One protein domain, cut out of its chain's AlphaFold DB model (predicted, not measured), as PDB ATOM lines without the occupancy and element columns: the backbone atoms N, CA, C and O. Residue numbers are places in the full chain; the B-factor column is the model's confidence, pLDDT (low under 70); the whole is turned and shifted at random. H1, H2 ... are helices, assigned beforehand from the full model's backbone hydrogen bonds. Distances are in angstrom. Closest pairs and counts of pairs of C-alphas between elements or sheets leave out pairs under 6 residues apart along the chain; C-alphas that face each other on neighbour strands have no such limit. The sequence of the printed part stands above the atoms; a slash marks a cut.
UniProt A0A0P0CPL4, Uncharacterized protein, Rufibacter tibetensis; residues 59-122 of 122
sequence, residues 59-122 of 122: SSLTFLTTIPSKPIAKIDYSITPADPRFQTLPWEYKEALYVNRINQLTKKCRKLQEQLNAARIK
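AT A GLANCE: This is residues 59 to 122 of the 122 residues of an uncharacterized protein of Rufibacter tibetensis (UniProt A0A0P0CPL4). Look first for one long, straight helix, H2, whose far part, residues 102 to 120, sticks out bare; residues 68 to 90, with the one-turn helix H1, loop round its beginning. Residues 59 to 67 stand free as a tail. The 64 printed residues hold two named helices, H1 then H2, and no named strand: all helix. The whole is only just loose, close to extended, with a radius of gyration of the C-alphas of 16.0 A, and spans 49 by 28 by 17 A.

IN THESE COORDINATES: Find C-alpha 91 at (198.562, 329.101, 190.669); from there H2, residues 91 to 120, runs 42.9 A to C-alpha 120 at (234.836, 322.842, 212.669). H1, residues 84 to 87, begins at (195.047, 335.763, 203.270).

HOW THE PARTS SIT: H1 and H2 are close but not clearly touching; their closest C-alphas, Phe 86 and Lys 94, are 7.1 A apart. In H2 every O i to N i+4 pair is within hydrogen-bond range; H1 is too short for one.

THE WHOLE: The C-alphas farthest apart, Thr 88 and Lys 122, are 50.0 A apart. The printed part has no cut, and the link H1 to H2 is tight. The pLDDT is under 70 at residues 59 to 75 and 121 to 122.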
ATOM      1  N   SER A  59     222.650 318.899 194.557       47.81
ATOM      2  CA  SER A  59     223.261 319.026 193.231       47.81
ATOM      3  C   SER A  59     222.362 318.544 192.084       47.81
ATOM      4  O   SER A  59     222.581 318.961 190.950       47.81
ATOM      5  N   SER A  60     221.354 317.694 192.339       44.03
ATOM      6  CA  SER A  60     220.426 317.204 191.299       44.03
ATOM      7  C   SER A  60     219.210 318.111 191.091       44.03
ATOM      8  O   SER A  60     218.394 317.864 190.205       44.03
ATOM      9  N   LEU A  61     219.104 319.196 191.864       46.75
ATOM     10  CA  LEU A  61     218.255 320.357 191.580       46.75
ATOM     11  C   LEU A  61     218.880 321.204 190.460       46.75
ATOM     12  O   LEU A  61     219.019 322.423 190.567       46.75
ATOM     13  N   THR A  62     219.265 320.571 189.352       41.88
ATOM     14  CA  THR A  62     219.427 321.282 188.089       41.88
ATOM     15  C   THR A  62     218.020 321.673 187.682       41.88
ATOM     16  O   THR A  62     217.257 320.870 187.151       41.88
ATOM     17  N   PHE A  63     217.650 322.892 188.059       47.59
ATOM     18  CA  PHE A  63     216.406 323.537 187.705       47.59
ATOM     19  C   PHE A  63     216.103 323.266 186.228       47.59
ATOM     20  O   PHE A  63     216.693 323.885 185.338       47.59
ATOM     21  N   LEU A  64     215.132 322.384 185.974       41.00
ATOM     22  CA  LEU A  64     214.256 322.487 184.815       41.00
ATOM     23  C   LEU A  64     213.527 323.818 184.988       41.00
ATOM     24  O   LEU A  64     212.405 323.907 185.475       41.00
ATOM     25  N   THR A  65     214.255 324.887 184.681       47.34
ATOM     26  CA  THR A  65     213.735 326.237 184.596       47.34
ATOM     27  C   THR A  65     212.950 326.234 183.301       47.34
ATOM     28  O   THR A  65     213.436 326.652 182.252       47.34
ATOM     29  N   THR A  66     211.745 325.676 183.347       43.62
ATOM     30  CA  THR A  66     210.713 325.999 182.379       43.62
ATOM     31  C   THR A  66     210.408 327.467 182.627       43.62
ATOM     32  O   THR A  66     209.591 327.817 183.470       43.62
ATOM     33  N   ILE A  67     211.190 328.332 181.981       50.34
ATOM     34  CA  ILE A  67     210.990 329.774 181.991       50.34
ATOM     35  C   ILE A  67     209.552 329.977 181.500       50.34
ATOM     36  O   ILE A  67     209.252 329.581 180.369       50.34
ATOM     37  N   PRO A  68     208.640 330.521 182.321       46.06
ATOM     38  CA  PRO A  68     207.288 330.776 181.861       46.06
ATOM     39  C   PRO A  68     207.374 331.765 180.694       46.06
ATOM     40  O   PRO A  68     207.949 332.844 180.815       46.06
ATOM     41  N   SER A  69     206.817 331.383 179.542       47.34
ATOM     42  CA  SER A  69     206.872 332.136 178.278       47.34
ATOM     43  C   SER A  69     206.082 333.451 178.295       47.34
ATOM     44  O   SER A  69     206.018 334.156 177.288       47.34
ATOM     45  N   LYS A  70     205.484 333.807 179.435       49.94
ATOM     46  CA  LYS A  70     204.797 335.076 179.651       49.94
ATOM     47  C   LYS A  70     205.552 335.881 180.705       49.94
ATOM     48  O   LYS A  70     205.835 335.332 181.770       49.94
ATOM     49  N   PRO A  71     205.838 337.173 180.460       48.84
ATOM     50  CA  PRO A  71     206.343 338.048 181.503       48.84
ATOM     51  C   PRO A  71     205.282 338.106 182.603       48.84
ATOM     52  O   PRO A  71     204.217 338.696 182.424       48.84
ATOM     53  N   ILE A  72     205.543 337.420 183.716       56.50
ATOM     54  CA  ILE A  72     204.655 337.450 184.872       56.50
ATOM     55  C   ILE A  72     204.658 338.898 185.361       56.50
ATOM     56  O   ILE A  72     205.723 339.477 185.598       56.50
ATOM     57  N   ALA A  73     203.474 339.511 185.441       61.12
ATOM     58  CA  ALA A  73     203.317 340.854 185.985       61.12
ATOM     59  C   ALA A  73     203.999 340.935 187.362       61.12
ATOM     60  O   ALA A  73     204.094 339.922 188.049       61.12
ATOM     61  N   LYS A  74     204.494 342.124 187.748       68.44
ATOM     62  CA  LYS A  74     205.266 342.352 188.988       68.44
ATOM     63  C   LYS A  74     204.680 341.558 190.167       68.44
ATOM     64  O   LYS A  74     203.668 341.952 190.737       68.44
ATOM     65  N   ILE A  75     205.323 340.441 190.508       69.69
ATOM     66  CA  ILE A  75     204.909 339.581 191.614       69.69
ATOM     67  C   ILE A  75     205.336 340.273 192.901       69.69
ATOM     68  O   ILE A  75     206.515 340.585 193.083       69.69
ATOM     69  N   ASP A  76     204.384 340.515 193.793       76.81
ATOM     70  CA  ASP A  76     204.685 341.015 195.126       76.81
ATOM     71  C   ASP A  76     205.240 339.875 195.996       76.81
ATOM     72  O   ASP A  76     204.503 339.074 196.570       76.81
ATOM     73  N   TYR A  77     206.568 339.802 196.083       73.62
ATOM     74  CA  TYR A  77     207.287 338.793 196.867       73.62
ATOM     75  C   TYR A  77     207.197 338.990 198.388       73.62
ATOM     76  O   TYR A  77     207.793 338.205 199.130       73.62
ATOM     77  N   SER A  78     206.489 340.019 198.866       78.94
ATOM     78  CA  SER A  78     206.186 340.174 200.294       78.94
ATOM     79  C   SER A  78     205.066 339.238 200.766       78.94
ATOM     80  O   SER A  78     204.968 338.954 201.960       78.94
ATOM     81  N   ILE A  79     204.254 338.714 199.839       79.06
ATOM     82  CA  ILE A  79     203.140 337.818 200.149       79.06
ATOM     83  C   ILE A  79     203.691 336.464 200.606       79.06
ATOM     84  O   ILE A  79     204.459 335.802 199.905       79.06
ATOM     85  N   THR A  80     203.272 336.035 201.794       81.44
ATOM     86  CA  THR A  80     203.650 334.736 202.364       81.44
ATOM     87  C   THR A  80     202.486 333.749 202.292       81.44
ATOM     88  O   THR A  80     201.341 334.182 202.220       81.44
ATOM     89  N   PRO A  81     202.728 332.427 202.378       78.88
ATOM     90  CA  PRO A  81     201.644 331.438 202.423       78.88
ATOM     91  C   PRO A  81     200.652 331.622 203.586       78.88
ATOM     92  O   PRO A  81     199.546 331.098 203.531       78.88
ATOM     93  N   ALA A  82     201.047 332.356 204.633       81.81
ATOM     94  CA  ALA A  82     200.195 332.709 205.766       81.81
ATOM     95  C   ALA A  82     199.332 333.964 205.515       81.81
ATOM     96  O   ALA A  82     198.436 334.258 206.301       81.81
ATOM     97  N   ASP A  83     199.604 334.716 204.446       84.94
ATOM     98  CA  ASP A  83     198.839 335.901 204.075       84.94
ATOM     99  C   ASP A  83     197.493 335.478 203.452       84.94
ATOM    100  O   ASP A  83     197.484 334.658 202.528       84.94
ATOM    101  N   PRO A  84     196.349 336.042 203.880       85.25
ATOM    102  CA  PRO A  84     195.047 335.763 203.270       85.25
ATOM    103  C   PRO A  84     195.028 335.994 201.752       85.25
ATOM    104  O   PRO A  84     194.386 335.243 201.013       85.25
ATOM    105  N   ARG A  85     195.793 336.983 201.267       84.06
ATOM    106  CA  ARG A  85     195.916 337.314 199.837       84.06
ATOM    107  C   ARG A  85     196.549 336.184 199.033       84.06
ATOM    108  O   ARG A  85     196.316 336.080 197.832       84.06
ATOM    109  N   PHE A  86     197.322 335.313 199.683       85.75
ATOM    110  CA  PHE A  86     197.947 334.173 199.032       85.75
ATOM    111  C   PHE A  86     196.914 333.177 198.510       85.75
ATOM    112  O   PHE A  86     197.090 332.635 197.423       85.75
ATOM    113  N   GLN A  87     195.810 332.955 199.229       83.88
ATOM    114  CA  GLN A  87     194.793 331.975 198.830       83.88
ATOM    115  C   GLN A  87     194.102 332.366 197.522       83.88
ATOM    116  O   GLN A  87     193.835 331.500 196.687       83.88
ATOM    117  N   THR A  88     193.901 333.667 197.310       85.62
ATOM    118  CA  THR A  88     193.231 334.233 196.132       85.62
ATOM    119  C   THR A  88     194.125 334.352 194.897       85.62
ATOM    120  O   THR A  88     193.622 334.643 193.815       85.62
ATOM    121  N   LEU A  89     195.440 334.138 195.024       84.56
ATOM    122  CA  LEU A  89     196.357 334.244 193.886       84.56
ATOM    123  C   LEU A  89     196.170 333.095 192.875       84.56
ATOM    124  O   LEU A  89     195.919 331.952 193.285       84.56
ATOM    125  N   PRO A  90     196.367 333.356 191.567       87.56
ATOM    126  CA  PRO A  90     196.474 332.302 190.564       87.56
ATOM    127  C   PRO A  90     197.651 331.369 190.869       87.56
ATOM    128  O   PRO A  90     198.617 331.754 191.540       87.56
ATOM    129  N   TRP A  91     197.568 330.133 190.379       84.31
ATOM    130  CA  TRP A  91     198.562 329.101 190.669       84.31
ATOM    131  C   TRP A  91     199.977 329.508 190.236       84.31
ATOM    132  O   TRP A  91     200.925 329.304 190.988       84.31
ATOM    133  N   GLU A  92     200.114 330.184 189.099       84.50
ATOM    134  CA  GLU A  92     201.397 330.620 188.539       84.50
ATOM    135  C   GLU A  92     202.127 331.610 189.466       84.50
ATOM    136  O   GLU A  92     203.348 331.565 189.623       84.50
ATOM    137  N   TYR A  93     201.376 332.488 190.140       83.69
ATOM    138  CA  TYR A  93     201.936 333.435 191.109       83.69
ATOM    139  C   TYR A  93     202.305 332.735 192.418       83.69
ATOM    140  O   TYR A  93     203.340 333.042 193.011       83.69
ATOM    141  N   LYS A  94     201.493 331.765 192.858       84.81
ATOM    142  CA  LYS A  94     201.799 330.933 194.035       84.81
ATOM    143  C   LYS A  94     203.079 330.133 193.819       84.81
ATOM    144  O   LYS A  94     203.937 330.114 194.698       84.81
ATOM    145  N   GLU A  95     203.226 329.523 192.650       85.81
ATOM    146  CA  GLU A  95     204.416 328.769 192.263       85.81
ATOM    147  C   GLU A  95     205.668 329.652 192.301       85.81
ATOM    148  O   GLU A  95     206.644 329.303 192.965       85.81
ATOM    149  N   ALA A  96     205.621 330.844 191.703       84.19
ATOM    150  CA  ALA A  96     206.742 331.782 191.745       84.19
ATOM    151  C   ALA A  96     207.120 332.209 193.179       84.19
ATOM    152  O   ALA A  96     208.308 332.301 193.512       84.19
ATOM    153  N   LEU A  97     206.130 332.431 194.054       87.06
ATOM    154  CA  LEU A  97     206.359 332.730 195.472       87.06
ATOM    155  C   LEU A  97     207.008 331.545 196.208       87.06
ATOM    156  O   LEU A  97     207.968 331.744 196.962       87.06
ATOM    157  N   TYR A  98     206.545 330.316 195.959       86.38
ATOM    158  CA  TYR A  98     207.139 329.105 196.531       86.38
ATOM    159  C   TYR A  98     208.579 328.894 196.062       86.38
ATOM    160  O   TYR A  98     209.466 328.693 196.895       86.38
ATOM    161  N   VAL A  99     208.841 329.010 194.758       84.88
ATOM    162  CA  VAL A  99     210.188 328.874 194.182       84.88
ATOM    163  C   VAL A  99     211.137 329.914 194.776       84.88
ATOM    164  O   VAL A  99     212.245 329.573 195.203       84.88
ATOM    165  N   ASN A 100     210.708 331.174 194.893       86.00
ATOM    166  CA  ASN A 100     211.518 332.207 195.540       86.00
ATOM    167  C   ASN A 100     211.822 331.854 197.006       86.00
ATOM    168  O   ASN A 100     212.958 331.999 197.470       86.00
ATOM    169  N   ARG A 101     210.835 331.337 197.744       84.19
ATOM    170  CA  ARG A 101     211.027 330.958 199.147       84.19
ATOM    171  C   ARG A 101     212.000 329.793 199.308       84.19
ATOM    172  O   ARG A 101     212.866 329.859 200.182       84.19
ATOM    173  N   ILE A 102     211.899 328.779 198.452       87.69
ATOM    174  CA  ILE A 102     212.845 327.660 198.399       87.69
ATOM    175  C   ILE A 102     214.256 328.200 198.149       87.69
ATOM    176  O   ILE A 102     215.165 327.912 198.924       87.69
ATOM    177  N   ASN A 103     214.431 329.087 197.166       83.69
ATOM    178  CA  ASN A 103     215.728 329.697 196.865       83.69
ATOM    179  C   ASN A 103     216.324 330.468 198.054       83.69
ATOM    180  O   ASN A 103     217.528 330.387 198.313       83.69
ATOM    181  N   GLN A 104     215.501 331.208 198.802       86.44
ATOM    182  CA  GLN A 104     215.947 331.893 200.020       86.44
ATOM    183  C   GLN A 104     216.390 330.911 201.109       86.44
ATOM    184  O   GLN A 104     217.411 331.145 201.760       86.44
ATOM    185  N   LEU A 105     215.638 329.826 201.318       89.88
ATOM    186  CA  LEU A 105     215.970 328.802 202.310       89.88
ATOM    187  C   LEU A 105     217.257 328.069 201.936       89.88
ATOM    188  O   LEU A 105     218.153 327.977 202.771       89.88
ATOM    189  N   THR A 106     217.414 327.669 200.675       87.50
ATOM    190  CA  THR A 106     218.641 327.038 200.173       87.50
ATOM    191  C   THR A 106     219.861 327.929 200.402       87.50
ATOM    192  O   THR A 106     220.881 327.462 200.911       87.50
ATOM    193  N   LYS A 107     219.755 329.237 200.122       89.94
ATOM    194  CA  LYS A 107     220.835 330.201 200.402       89.94
ATOM    195  C   LYS A 107     221.177 330.279 201.894       89.94
ATOM    196  O   LYS A 107     222.355 330.331 202.240       89.94
ATOM    197  N   LYS A 108     220.170 330.276 202.777       91.94
ATOM    198  CA  LYS A 108     220.386 330.284 204.235       91.94
ATOM    199  C   LYS A 108     221.043 328.993 204.721       91.94
ATOM    200  O   LYS A 108     222.013 329.075 205.467       91.94
ATOM    201  N   CYS A 109     220.566 327.836 204.268       92.19
ATOM    202  CA  CYS A 109     221.152 326.538 204.604       92.19
ATOM    203  C   CYS A 109     222.612 326.455 204.156       92.19
ATOM    204  O   CYS A 109     223.464 326.058 204.943       92.19
ATOM    205  N   ARG A 110     222.923 326.911 202.935       91.19
ATOM    206  CA  ARG A 110     224.304 326.952 202.437       91.19
ATOM    207  C   ARG A 110     225.200 327.818 203.324       91.19
ATOM    208  O   ARG A 110     226.266 327.370 203.728       91.19
ATOM    209  N   LYS A 111     224.740 329.018 203.694       92.50
ATOM    210  CA  LYS A 111     225.488 329.914 204.588       92.50
ATOM    211  C   LYS A 111     225.715 329.297 205.974       92.50
ATOM    212  O   LYS A 111     226.805 329.419 206.520       92.50
ATOM    213  N   LEU A 112     224.709 328.628 206.540       93.31
ATOM    214  CA  LEU A 112     224.850 327.916 207.815       93.31
ATOM    215  C   LEU A 112     225.851 326.761 207.706       93.31
ATOM    216  O   LEU A 112     226.677 326.587 208.597       93.31
ATOM    217  N   GLN A 113     225.827 326.017 206.600       91.62
ATOM    218  CA  GLN A 113     226.785 324.945 206.344       91.62
ATOM    219  C   GLN A 113     228.219 325.481 206.237       91.62
ATOM    220  O   GLN A 113     229.134 324.905 206.819       91.62
ATOM    221  N   GLU A 114     228.415 326.600 205.533       92.44
ATOM    222  CA  GLU A 114     229.707 327.294 205.444       92.44
ATOM    223  C   GLU A 114     230.201 327.731 206.834       92.44
ATOM    224  O   GLU A 114     231.360 327.496 207.175       92.44
ATOM    225  N   GLN A 115     229.320 328.293 207.671       92.69
ATOM    226  CA  GLN A 115     229.651 328.684 209.046       92.69
ATOM    227  C   GLN A 115     230.022 327.486 209.927       92.69
ATOM    228  O   GLN A 115     230.983 327.565 210.689       92.69
ATOM    229  N   LEU A 116     229.294 326.375 209.810       91.25
ATOM    230  CA  LEU A 116     229.552 325.156 210.577       91.25
ATOM    231  C   LEU A 116     230.878 324.512 210.153       91.25
ATOM    232  O   LEU A 116     231.678 324.125 211.002       91.25
ATOM    233  N   ASN A 117     231.158 324.475 208.849       89.25
ATOM    234  CA  ASN A 117     232.442 324.014 208.323       89.25
ATOM    235  C   ASN A 117     233.601 324.909 208.790       89.25
ATOM    236  O   ASN A 117     234.642 324.389 209.183       89.25
ATOM    237  N   ALA A 118     233.420 326.234 208.802       87.81
ATOM    238  CA  ALA A 118     234.428 327.171 209.296       87.81
ATOM    239  C   ALA A 118     234.673 327.026 210.809       87.81
ATOM    240  O   ALA A 118     235.816 327.100 211.254       87.81
ATOM    241  N   ALA A 119     233.620 326.784 211.596       86.19
ATOM    242  CA  ALA A 119     233.724 326.538 213.033       86.19
ATOM    243  C   ALA A 119     234.380 325.188 213.362       86.19
ATOM    244  O   ALA A 119     235.043 325.079 214.381       86.19
ATOM    245  N   ARG A 120     234.231 324.175 212.499       77.44
ATOM    246  CA  ARG A 120     234.836 322.842 212.669       77.44
ATOM    247  C   ARG A 120     236.362 322.828 212.490       77.44
ATOM    248  O   ARG A 120     237.004 321.879 212.924       77.44
ATOM    249  N   ILE A 121     236.918 323.818 211.791       67.94
ATOM    250  CA  ILE A 121     238.355 323.914 211.474       67.94
ATOM    251  C   ILE A 121     239.120 324.741 212.537       67.94
ATOM    252  O   ILE A 121     240.348 324.754 212.525       67.94
ATOM    253  N   LYS A 122     238.414 325.407 213.463       50.75
ATOM    254  CA  LYS A 122     238.994 326.054 214.655       50.75
ATOM    255  C   LYS A 122     238.992 325.109 215.849       50.75
ATOM    256  O   LYS A 122     239.924 325.257 216.666       50.75
TER     257      LYS A 122